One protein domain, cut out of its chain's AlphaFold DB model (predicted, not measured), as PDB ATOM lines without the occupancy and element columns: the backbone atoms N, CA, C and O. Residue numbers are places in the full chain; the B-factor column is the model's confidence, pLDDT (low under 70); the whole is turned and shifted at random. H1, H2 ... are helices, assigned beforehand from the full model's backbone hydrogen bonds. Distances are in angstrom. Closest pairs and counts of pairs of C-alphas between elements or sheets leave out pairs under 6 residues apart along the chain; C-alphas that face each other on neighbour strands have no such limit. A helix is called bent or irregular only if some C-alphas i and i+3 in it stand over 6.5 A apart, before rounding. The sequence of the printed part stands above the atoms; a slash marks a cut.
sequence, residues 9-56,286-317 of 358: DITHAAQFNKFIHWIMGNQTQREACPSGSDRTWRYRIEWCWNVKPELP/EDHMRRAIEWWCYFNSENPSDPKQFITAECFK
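This is residues 9 to 56 and 286 to 317 of the 358 residues of an uncharacterized protein of Gardnerella vaginalis (strain 409-05) (UniProt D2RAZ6). Two helices, H1 and H3, cross nearly at right angles as the core, and a third long helix, H4, stands steeply to both near the later end of each. Three four-residue helices lie round the core: H2 by the end of H1 and the beginning of H3, H5 near the first half of H1, and H6 at the end of H3. The printed part has 80 residues with six named helices, H1 to H6 in order, and no named strand; the class is all helix. The whole is compact, with a radius of gyration of the C-alphas of 12.4 A and spans of 36 by 27 by 24 A.

H1, residues 9 to 24, begins at C-alpha 9 (-9.515, -39.194, -7.963) and is 22.4 A long. H2 is residues 29 to 32. H3, residues 38 to 50, is 19.2 A long and irregular: C-alphas 44 and 47 are 7.5 A apart. H4, residues 286 to 299, is 20.3 A long and begins at C-alpha 286 (12.943, -55.323, -2.043). H5 is residues 307 to 310. H6, residues 313 to 316, ends at C-alpha 316 (-5.220, -49.803, -7.385).

H3 is the hub. Its residues 44 to 48 alone touch H1, about perpendicular at 79 degrees; the closest C-alphas, of Phe 16 and Cys 48, are 6.0 A apart. H3 touches H2 at Gln 29 and Asp 38, closest C-alphas 5.4 A, and H6 at Asn 50 and Cys 315, closest C-alphas 4.9 A. H4 is close but not clearly touching H1, closest C-alphas Ile 23 and Ala 292, 6.5 A. H5 is close but not clearly touching H1, closest C-alphas Ala 13 and Lys 308, 6.8 A. H4 and H6 are apart. Every O i to N i+4 pair is within hydrogen-bond range in H1 and H4, 5 of 9 in H3; H2, H5 and H6 are too short for such a pair.

The C-alphas farthest apart, of Ser 35 and Pro 56, are 36.5 A apart. Residues 57 to 285 are not printed, and C-alphas 56 and 286 are 24.3 A apart across the cut. Of the links printed whole, none is long. No printed residue has a pLDDT under 70.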
ATOM      1  N   ASP A   9     -10.629 -39.746  -7.189       77.75
ATOM      2  CA  ASP A   9      -9.515 -39.194  -7.963       77.75
ATOM      3  C   ASP A   9      -8.712 -38.138  -7.180       77.75
ATOM      4  O   ASP A   9      -7.489 -38.251  -7.067       77.75
ATOM      5  N   ILE A  10      -9.381 -37.154  -6.559       83.69
ATOM      6  CA  ILE A  10      -8.710 -36.144  -5.717       83.69
ATOM      7  C   ILE A  10      -8.051 -36.820  -4.517       83.69
ATOM      8  O   ILE A  10      -6.924 -36.492  -4.141       83.69
ATOM      9  N   THR A  11      -8.771 -37.753  -3.895       85.50
ATOM     10  CA  THR A  11      -8.315 -38.425  -2.676       85.50
ATOM     11  C   THR A  11      -7.052 -39.239  -2.948       85.50
ATOM     12  O   THR A  11      -6.082 -39.122  -2.198       85.50
ATOM     13  N   HIS A  12      -7.022 -40.002  -4.041       89.69
ATOM     14  CA  HIS A  12      -5.853 -40.765  -4.470       89.69
ATOM     15  C   HIS A  12      -4.692 -39.854  -4.873       89.69
ATOM     16  O   HIS A  12      -3.571 -40.069  -4.418       89.69
ATOM     17  N   ALA A  13      -4.942 -38.776  -5.620       90.25
ATOM     18  CA  ALA A  13      -3.897 -37.808  -5.959       90.25
ATOM     19  C   ALA A  13      -3.266 -37.165  -4.705       90.25
ATOM     20  O   ALA A  13      -2.046 -37.015  -4.621       90.25
ATOM     21  N   ALA A  14      -4.075 -36.822  -3.698       91.06
ATOM     22  CA  ALA A  14      -3.587 -36.267  -2.438       91.06
ATOM     23  C   ALA A  14      -2.799 -37.297  -1.609       91.06
ATOM     24  O   ALA A  14      -1.769 -36.960  -1.021       91.06
ATOM     25  N   GLN A  15      -3.257 -38.554  -1.564       92.50
ATOM     26  CA  GLN A  15      -2.528 -39.651  -0.918       92.50
ATOM     27  C   GLN A  15      -1.178 -39.901  -1.589       92.50
ATOM     28  O   GLN A  15      -0.165 -40.020  -0.901       92.50
ATOM     29  N   PHE A  16      -1.152 -39.920  -2.919       95.81
ATOM     30  CA  PHE A  16       0.063 -40.124  -3.689       95.81
ATOM     31  C   PHE A  16       1.070 -38.988  -3.490       95.81
ATOM     32  O   PHE A  16       2.241 -39.244  -3.228       95.81
ATOM     33  N   ASN A  17       0.613 -37.734  -3.471       94.94
ATOM     34  CA  ASN A  17       1.470 -36.598  -3.129       94.94
ATOM     35  C   ASN A  17       2.105 -36.737  -1.737       94.94
ATOM     36  O   ASN A  17       3.294 -36.469  -1.574       94.94
ATOM     37  N   LYS A  18       1.339 -37.184  -0.730       94.19
ATOM     38  CA  LYS A  18       1.884 -37.453   0.612       94.19
ATOM     39  C   LYS A  18       2.901 -38.587   0.596       94.19
ATOM     40  O   LYS A  18       3.919 -38.492   1.272       94.19
ATOM     41  N   PHE A  19       2.641 -39.642  -0.172       96.06
ATOM     42  CA  PHE A  19       3.579 -40.744  -0.357       96.06
ATOM     43  C   PHE A  19       4.900 -40.271  -0.979       96.06
ATOM     44  O   PHE A  19       5.959 -40.574  -0.437       96.06
ATOM     45  N   ILE A  20       4.844 -39.477  -2.054       96.62
ATOM     46  CA  ILE A  20       6.027 -38.894  -2.701       96.62
ATOM     47  C   ILE A  20       6.779 -37.956  -1.748       96.62
ATOM     48  O   ILE A  20       8.004 -38.013  -1.653       96.62
ATOM     49  N   HIS A  21       6.061 -37.124  -0.997       95.12
ATOM     50  CA  HIS A  21       6.681 -36.260   0.005       95.12
ATOM     51  C   HIS A  21       7.404 -37.071   1.091       95.12
ATOM     52  O   HIS A  21       8.539 -36.760   1.442       95.12
ATOM     53  N   TRP A  22       6.778 -38.143   1.581       95.62
ATOM     54  CA  TRP A  22       7.364 -39.023   2.588       95.62
ATOM     55  C   TRP A  22       8.592 -39.772   2.061       95.62
ATOM     56  O   TRP A  22       9.638 -39.766   2.707       95.62
ATOM     57  N   ILE A  23       8.497 -40.386   0.877       95.44
ATOM     58  CA  ILE A  23       9.580 -41.205   0.324       95.44
ATOM     59  C   ILE A  23      10.796 -40.354  -0.046       95.44
ATOM     60  O   ILE A  23      11.923 -40.797   0.142       95.44
ATOM     61  N   MET A  24      10.595 -39.117  -0.511       94.69
ATOM     62  CA  MET A  24      11.684 -38.181  -0.827       94.69
ATOM     63  C   MET A  24      12.170 -37.381   0.382       94.69
ATOM     64  O   MET A  24      13.227 -36.753   0.324       94.69
ATOM     65  N   GLY A  25      11.417 -37.420   1.478       92.94
ATOM     66  CA  GLY A  25      11.761 -36.797   2.741       92.94
ATOM     67  C   GLY A  25      12.535 -37.717   3.684       92.94
ATOM     68  O   GLY A  25      12.980 -38.814   3.345       92.94
ATOM     69  N   ASN A  26      12.687 -37.237   4.914       92.31
ATOM     70  CA  ASN A  26      13.289 -37.946   6.044       92.31
ATOM     71  C   ASN A  26      12.273 -38.253   7.158       92.31
ATOM     72  O   ASN A  26      12.675 -38.619   8.260       92.31
ATOM     73  N   GLN A  27      10.981 -38.076   6.872       90.00
ATOM     74  CA  GLN A  27       9.902 -38.295   7.827       90.00
ATOM     75  C   GLN A  27       9.766 -39.778   8.166       90.00
ATOM     76  O   GLN A  27       9.778 -40.658   7.300       90.00
ATOM     77  N   THR A  28       9.552 -40.059   9.443       87.75
ATOM     78  CA  THR A  28       9.091 -41.368   9.904       87.75
ATOM     79  C   THR A  28       7.657 -41.632   9.425       87.75
ATOM     80  O   THR A  28       6.903 -40.715   9.099       87.75
ATOM     81  N   GLN A  29       7.234 -42.902   9.409       88.94
ATOM     82  CA  GLN A  29       5.850 -43.259   9.047       88.94
ATOM     83  C   GLN A  29       4.818 -42.603   9.981       88.94
ATOM     84  O   GLN A  29       3.732 -42.228   9.539       88.94
ATOM     85  N   ARG A  30       5.183 -42.416  11.255       86.44
ATOM     86  CA  ARG A  30       4.352 -41.748  12.260       86.44
ATOM     87  C   ARG A  30       4.159 -40.264  11.957       86.44
ATOM     88  O   ARG A  30       3.045 -39.763  12.056       86.44
ATOM     89  N   GLU A  31       5.217 -39.571  11.544       88.38
ATOM     90  CA  GLU A  31       5.143 -38.159  11.140       88.38
ATOM     91  C   GLU A  31       4.353 -37.974   9.838       88.38
ATOM     92  O   GLU A  31       3.612 -37.003   9.704       88.38
ATOM     93  N   ALA A  32       4.440 -38.929   8.907       87.56
ATOM     94  CA  ALA A  32       3.658 -38.907   7.669       87.56
ATOM     95  C   ALA A  32       2.150 -39.149   7.893       87.56
ATOM     96  O   ALA A  32       1.319 -38.766   7.061       87.56
ATOM     97  N   CYS A  33       1.768 -39.751   9.026       87.50
ATOM     98  CA  CYS A  33       0.375 -39.987   9.404       87.50
ATOM     99  C   CYS A  33       0.081 -39.580  10.866       87.50
ATOM    100  O   CYS A  33      -0.216 -40.451  11.684       87.50
ATOM    101  N   PRO A  34       0.048 -38.272  11.199       81.94
ATOM    102  CA  PRO A  34      -0.115 -37.807  12.583       81.94
ATOM    103  C   PRO A  34      -1.415 -38.266  13.259       81.94
ATOM    104  O   PRO A  34      -1.465 -38.443  14.470       81.94
ATOM    105  N   SER A  35      -2.478 -38.465  12.472       82.06
ATOM    106  CA  SER A  35      -3.808 -38.868  12.944       82.06
ATOM    107  C   SER A  35      -4.034 -40.385  12.975       82.06
ATOM    108  O   SER A  35      -5.168 -40.828  13.151       82.06
ATOM    109  N   GLY A  36      -2.999 -41.202  12.762       84.81
ATOM    110  CA  GLY A  36      -3.135 -42.657  12.700       84.81
ATOM    111  C   GLY A  36      -1.873 -43.407  13.113       84.81
ATOM    112  O   GLY A  36      -0.883 -42.825  13.539       84.81
ATOM    113  N   SER A  37      -1.922 -44.734  12.995       88.62
ATOM    114  CA  SER A  37      -0.771 -45.607  13.248       88.62
ATOM    115  C   SER A  37       0.066 -45.834  11.988       88.62
ATOM    116  O   SER A  37      -0.442 -45.731  10.869       88.62
ATOM    117  N   ASP A  38       1.308 -46.292  12.154       87.81
ATOM    118  CA  ASP A  38       2.184 -46.722  11.052       87.81
ATOM    119  C   ASP A  38       1.521 -47.778  10.152       87.81
ATOM    120  O   ASP A  38       1.719 -47.811   8.938       87.81
ATOM    121  N   ARG A  39       0.685 -48.649  10.736       89.38
ATOM    122  CA  ARG A  39      -0.109 -49.634   9.984       89.38
ATOM    123  C   ARG A  39      -1.152 -48.956   9.095       89.38
ATOM    124  O   ARG A  39      -1.348 -49.381   7.960       89.38
ATOM    125  N   THR A  40      -1.800 -47.911   9.606       90.69
ATOM    126  CA  THR A  40      -2.784 -47.118   8.855       90.69
ATOM    127  C   THR A  40      -2.114 -46.381   7.702       90.69
ATOM    128  O   THR A  40      -2.650 -46.366   6.597       90.69
ATOM    129  N   TRP A  41      -0.927 -45.814   7.940       91.88
ATOM    130  CA  TRP A  41      -0.112 -45.202   6.892       91.88
ATOM    131  C   TRP A  41       0.204 -46.202   5.781       91.88
ATOM    132  O   TRP A  41      -0.187 -45.970   4.641       91.88
ATOM    133  N   ARG A  42       0.819 -47.344   6.127       92.00
ATOM    134  CA  ARG A  42       1.181 -48.397   5.163       92.00
ATOM    135  C   ARG A  42      -0.006 -48.861   4.331       92.00
ATOM    136  O   ARG A  42       0.106 -48.932   3.118       92.00
ATOM    137  N   TYR A  43      -1.154 -49.092   4.966       90.31
ATOM    138  CA  TYR A  43      -2.376 -49.466   4.256       90.31
ATOM    139  C   TYR A  43      -2.818 -48.402   3.234       90.31
ATOM    140  O   TYR A  43      -3.170 -48.743   2.110       90.31
ATOM    141  N   ARG A  44      -2.766 -47.110   3.592       90.62
ATOM    142  CA  ARG A  44      -3.175 -46.008   2.702       90.62
ATOM    143  C   ARG A  44      -2.252 -45.819   1.501       90.62
ATOM    144  O   ARG A  44      -2.731 -45.402   0.454       90.62
ATOM    145  N   ILE A  45      -0.954 -46.085   1.660       92.44
ATOM    146  CA  ILE A  45       0.041 -45.896   0.592       92.44
ATOM    147  C   ILE A  45       0.351 -47.168  -0.195       92.44
ATOM    148  O   ILE A  45       1.168 -47.119  -1.109       92.44
ATOM    149  N   GLU A  46      -0.254 -48.307   0.147       93.94
ATOM    150  CA  GLU A  46       0.106 -49.599  -0.447       93.94
ATOM    151  C   GLU A  46      -0.017 -49.582  -1.977       93.94
ATOM    152  O   GLU A  46       0.882 -50.018  -2.694       93.94
ATOM    153  N   TRP A  47      -1.096 -48.989  -2.491       94.62
ATOM    154  CA  TRP A  47      -1.318 -48.852  -3.929       94.62
ATOM    155  C   TRP A  47      -0.301 -47.910  -4.602       94.62
ATOM    156  O   TRP A  47       0.033 -48.096  -5.772       94.62
ATOM    157  N   CYS A  48       0.261 -46.936  -3.872       95.94
ATOM    158  CA  CYS A  48       1.250 -45.997  -4.407       95.94
ATOM    159  C   CYS A  48       2.539 -46.710  -4.845       95.94
ATOM    160  O   CYS A  48       3.181 -46.286  -5.805       95.94
ATOM    161  N   TRP A  49       2.895 -47.833  -4.208       96.06
ATOM    162  CA  TRP A  49       4.039 -48.667  -4.604       96.06
ATOM    163  C   TRP A  49       3.862 -49.346  -5.968       96.06
ATOM    164  O   TRP A  49       4.815 -49.905  -6.520       96.06
ATOM    165  N   ASN A  50       2.654 -49.315  -6.532       95.25
ATOM    166  CA  ASN A  50       2.391 -49.822  -7.872       95.25
ATOM    167  C   ASN A  50       2.663 -48.775  -8.956       95.25
ATOM    168  O   ASN A  50       3.080 -49.174 -10.042       95.25
ATOM    169  N   VAL A  51       2.598 -47.479  -8.637       96.06
ATOM    170  CA  VAL A  51       2.843 -46.365  -9.572       96.06
ATOM    171  C   VAL A  51       4.323 -46.297  -9.949       96.06
ATOM    172  O   VAL A  51       5.169 -45.997  -9.099       96.06
ATOM    173  N   LYS A  52       4.660 -46.683 -11.185       95.19
ATOM    174  CA  LYS A  52       6.037 -46.757 -11.704       95.19
ATOM    175  C   LYS A  52       6.396 -45.446 -12.393       95.19
ATOM    176  O   LYS A  52       5.675 -45.087 -13.317       95.19
ATOM    177  N   PRO A  53       7.472 -44.753 -11.991       95.50
ATOM    178  CA  PRO A  53       7.977 -43.665 -12.804       95.50
ATOM    179  C   PRO A  53       8.695 -44.232 -14.028       95.50
ATOM    180  O   PRO A  53       9.411 -45.231 -13.931       95.50
ATOM    181  N   GLU A  54       8.546 -43.546 -15.151       91.50
ATOM    182  CA  GLU A  54       9.346 -43.767 -16.350       91.50
ATOM    183  C   GLU A  54      10.168 -42.507 -16.607       91.50
ATOM    184  O   GLU A  54       9.671 -41.387 -16.462       91.50
ATOM    185  N   LEU A  55      11.454 -42.685 -16.910       88.81
ATOM    186  CA  LEU A  55      12.300 -41.557 -17.282       88.81
ATOM    187  C   LEU A  55      11.873 -41.059 -18.668       88.81
ATOM    188  O   LEU A  55      11.634 -41.891 -19.544       88.81
ATOM    189  N   PRO A  56      11.780 -39.737 -18.879       78.62
ATOM    190  CA  PRO A  56      11.429 -39.206 -20.186       78.62
ATOM    191  C   PRO A  56      12.515 -39.561 -21.208       78.62
ATOM    192  O   PRO A  56      13.708 -39.381 -20.945       78.62
ATOM    193  N   GLU A 286      12.153 -55.427  -0.811       96.69
ATOM    194  CA  GLU A 286      12.943 -55.323  -2.043       96.69
ATOM    195  C   GLU A 286      12.241 -54.469  -3.116       96.69
ATOM    196  O   GLU A 286      12.817 -53.502  -3.618       96.69
ATOM    197  N   ASP A 287      10.972 -54.770  -3.407       96.31
ATOM    198  CA  ASP A 287      10.173 -54.036  -4.394       96.31
ATOM    199  C   ASP A 287       9.976 -52.565  -4.006       96.31
ATOM    200  O   ASP A 287      10.062 -51.678  -4.858       96.31
ATOM    201  N   HIS A 288       9.730 -52.287  -2.721       96.62
ATOM    202  CA  HIS A 288       9.527 -50.919  -2.243       96.62
ATOM    203  C   HIS A 288      10.833 -50.123  -2.269       96.62
ATOM    204  O   HIS A 288      10.833 -48.963  -2.673       96.62
ATOM    205  N   MET A 289      11.964 -50.736  -1.910       97.56
ATOM    206  CA  MET A 289      13.281 -50.109  -2.018       97.56
ATOM    207  C   MET A 289      13.582 -49.737  -3.473       97.56
ATOM    208  O   MET A 289      13.960 -48.599  -3.746       97.56
ATOM    209  N   ARG A 290      13.387 -50.670  -4.415       97.62
ATOM    210  CA  ARG A 290      13.596 -50.400  -5.845       97.62
ATOM    211  C   ARG A 290      12.705 -49.263  -6.325       97.62
ATOM    212  O   ARG A 290      13.209 -48.324  -6.933       97.62
ATOM    213  N   ARG A 291      11.421 -49.284  -5.958       97.69
ATOM    214  CA  ARG A 291      10.483 -48.218  -6.321       97.69
ATOM    215  C   ARG A 291      10.860 -46.862  -5.726       97.69
ATOM    216  O   ARG A 291      10.730 -45.848  -6.402       97.69
ATOM    217  N   ALA A 292      11.348 -46.830  -4.488       97.88
ATOM    218  CA  ALA A 292      11.836 -45.605  -3.860       97.88
ATOM    219  C   ALA A 292      12.985 -44.982  -4.655       97.88
ATOM    220  O   ALA A 292      13.005 -43.777  -4.892       97.88
ATOM    221  N   ILE A 293      13.925 -45.822  -5.086       98.12
ATOM    222  CA  ILE A 293      15.093 -45.401  -5.853       98.12
ATOM    223  C   ILE A 293      14.689 -44.944  -7.257       98.12
ATOM    224  O   ILE A 293      15.185 -43.919  -7.712       98.12
ATOM    225  N   GLU A 294      13.766 -45.647  -7.913       97.88
ATOM    226  CA  GLU A 294      13.191 -45.243  -9.202       97.88
ATOM    227  C   GLU A 294      12.563 -43.840  -9.110       97.88
ATOM    228  O   GLU A 294      12.882 -42.976  -9.925       97.88
ATOM    229  N   TRP A 295      11.761 -43.566  -8.072       97.81
ATOM    230  CA  TRP A 295      11.200 -42.230  -7.830       97.81
ATOM    231  C   TRP A 295      12.267 -41.176  -7.562       97.81
ATOM    232  O   TRP A 295      12.201 -40.081  -8.116       97.81
ATOM    233  N   TRP A 296      13.269 -41.502  -6.745       97.31
ATOM    234  CA  TRP A 296      14.372 -40.582  -6.485       97.31
ATOM    235  C   TRP A 296      15.103 -40.214  -7.771       97.31
ATOM    236  O   TRP A 296      15.368 -39.038  -8.012       97.31
ATOM    237  N   CYS A 297      15.385 -41.200  -8.621       97.00
ATOM    238  CA  CYS A 297      16.048 -40.963  -9.894       97.00
ATOM    239  C   CYS A 297      15.170 -40.147 -10.847       97.00
ATOM    240  O   CYS A 297      15.691 -39.244 -11.490       97.00
ATOM    241  N   TYR A 298      13.858 -40.399 -10.881       96.62
ATOM    242  CA  TYR A 298      12.898 -39.612 -11.656       96.62
ATOM    243  C   TYR A 298      12.889 -38.136 -11.243       96.62
ATOM    244  O   TYR A 298      13.084 -37.263 -12.075       96.62
ATOM    245  N   PHE A 299      12.770 -37.812  -9.952       95.81
ATOM    246  CA  PHE A 299      12.807 -36.403  -9.522       95.81
ATOM    247  C   PHE A 299      14.176 -35.735  -9.713       95.81
ATOM    248  O   PHE A 299      14.274 -34.507  -9.715       95.81
ATOM    249  N   ASN A 300      15.232 -36.533  -9.879       94.94
ATOM    250  CA  ASN A 300      16.575 -36.062 -10.199       94.94
ATOM    251  C   ASN A 300      16.923 -36.229 -11.689       94.94
ATOM    252  O   ASN A 300      18.094 -36.075 -12.049       94.94
ATOM    253  N   SER A 301      15.937 -36.501 -12.550       94.31
ATOM    254  CA  SER A 301      16.120 -36.539 -13.996       94.31
ATOM    255  C   SER A 301      16.064 -35.148 -14.613       94.31
ATOM    256  O   SER A 301      15.804 -34.136 -13.947       94.31
ATOM    257  N   GLU A 302      16.333 -35.094 -15.910       86.12
ATOM    258  CA  GLU A 302      16.039 -33.922 -16.719       86.12
ATOM    259  C   GLU A 302      14.518 -33.826 -16.900       86.12
ATOM    260  O   GLU A 302      13.861 -34.808 -17.240       86.12
ATOM    261  N   ASN A 303      13.955 -32.660 -16.573       85.25
ATOM    262  CA  ASN A 303      12.545 -32.302 -16.771       85.25
ATOM    263  C   ASN A 303      11.506 -33.349 -16.300       85.25
ATOM    264  O   ASN A 303      10.700 -33.821 -17.106       85.25
ATOM    265  N   PRO A 304      11.458 -33.696 -14.998       89.62
ATOM    266  CA  PRO A 304      10.400 -34.559 -14.487       89.62
ATOM    267  C   PRO A 304       9.028 -33.894 -14.675       89.62
ATOM    268  O   PRO A 304       8.790 -32.776 -14.219       89.62
ATOM    269  N   SER A 305       8.115 -34.606 -15.329       90.31
ATOM    270  CA  SER A 305       6.704 -34.224 -15.471       90.31
ATOM    271  C   SER A 305       5.906 -34.499 -14.183       90.31
ATOM    272  O   SER A 305       6.445 -35.061 -13.221       90.31
ATOM    273  N   ASP A 306       4.618 -34.125 -14.137       91.75
ATOM    274  CA  ASP A 306       3.772 -34.385 -12.958       91.75
ATOM    275  C   ASP A 306       3.735 -35.899 -12.665       91.75
ATOM    276  O   ASP A 306       3.234 -36.666 -13.490       91.75
ATOM    277  N   PRO A 307       4.225 -36.360 -11.497       93.12
ATOM    278  CA  PRO A 307       4.291 -37.783 -11.172       93.12
ATOM    279  C   PRO A 307       2.914 -38.465 -11.152       93.12
ATOM    280  O   PRO A 307       2.832 -39.689 -11.242       93.12
ATOM    281  N   LYS A 308       1.818 -37.701 -11.058       93.00
ATOM    282  CA  LYS A 308       0.453 -38.242 -11.110       93.00
ATOM    283  C   LYS A 308       0.074 -38.809 -12.474       93.00
ATOM    284  O   LYS A 308      -0.847 -39.616 -12.527       93.00
ATOM    285  N   GLN A 309       0.768 -38.436 -13.552       92.69
ATOM    286  CA  GLN A 309       0.495 -38.979 -14.888       92.69
ATOM    287  C   GLN A 309       0.671 -40.506 -14.954       92.69
ATOM    288  O   GLN A 309       0.045 -41.167 -15.772       92.69
ATOM    289  N   PHE A 310       1.489 -41.070 -14.060       94.12
ATOM    290  CA  PHE A 310       1.740 -42.508 -13.980       94.12
ATOM    291  C   PHE A 310       0.661 -43.271 -13.195       94.12
ATOM    292  O   PHE A 310       0.738 -44.494 -13.066       94.12
ATOM    293  N   ILE A 311      -0.332 -42.579 -12.626       94.19
ATOM    294  CA  ILE A 311      -1.432 -43.219 -11.903       94.19
ATOM    295  C   ILE A 311      -2.420 -43.783 -12.922       94.19
ATOM    296  O   ILE A 311      -3.189 -43.051 -13.541       94.19
ATOM    297  N   THR A 312      -2.437 -45.107 -13.042       91.88
ATOM    298  CA  THR A 312      -3.394 -45.840 -13.878       91.88
ATOM    299  C   THR A 312      -4.356 -46.675 -13.031       91.88
ATOM    300  O   THR A 312      -4.123 -46.913 -11.840       91.88
ATOM    301  N   ALA A 313      -5.441 -47.165 -13.637       89.56
ATOM    302  CA  ALA A 313      -6.418 -48.016 -12.954       89.56
ATOM    303  C   ALA A 313      -5.792 -49.316 -12.401       89.56
ATOM    304  O   ALA A 313      -6.236 -49.843 -11.380       89.56
ATOM    305  N   GLU A 314      -4.732 -49.824 -13.036       89.38
ATOM    306  CA  GLU A 314      -3.992 -51.009 -12.596       89.38
ATOM    307  C   GLU A 314      -3.289 -50.801 -11.253       89.38
ATOM    308  O   GLU A 314      -3.109 -51.764 -10.509       89.38
ATOM    309  N   CYS A 315      -2.917 -49.563 -10.911       91.19
ATOM    310  CA  CYS A 315      -2.170 -49.271  -9.690       91.19
ATOM    311  C   CYS A 315      -2.977 -49.575  -8.415       91.19
ATOM    312  O   CYS A 315      -2.394 -49.914  -7.384       91.19
ATOM    313  N   PHE A 316      -4.308 -49.512  -8.495       89.44
ATOM    314  CA  PHE A 316      -5.220 -49.803  -7.385       89.44
ATOM    315  C   PHE A 316      -5.497 -51.299  -7.196       89.44
ATOM    316  O   PHE A 316      -6.074 -51.696  -6.183       89.44
ATOM    317  N   LYS A 317      -5.090 -52.150  -8.148       85.00
ATOM    318  CA  LYS A 317      -5.273 -53.600  -8.036       85.00
ATOM    319  C   LYS A 317      -4.240 -54.175  -7.055       85.00
ATOM    320  O   LYS A 317      -3.056 -53.845  -7.154       85.00
TER     321      LYS A 317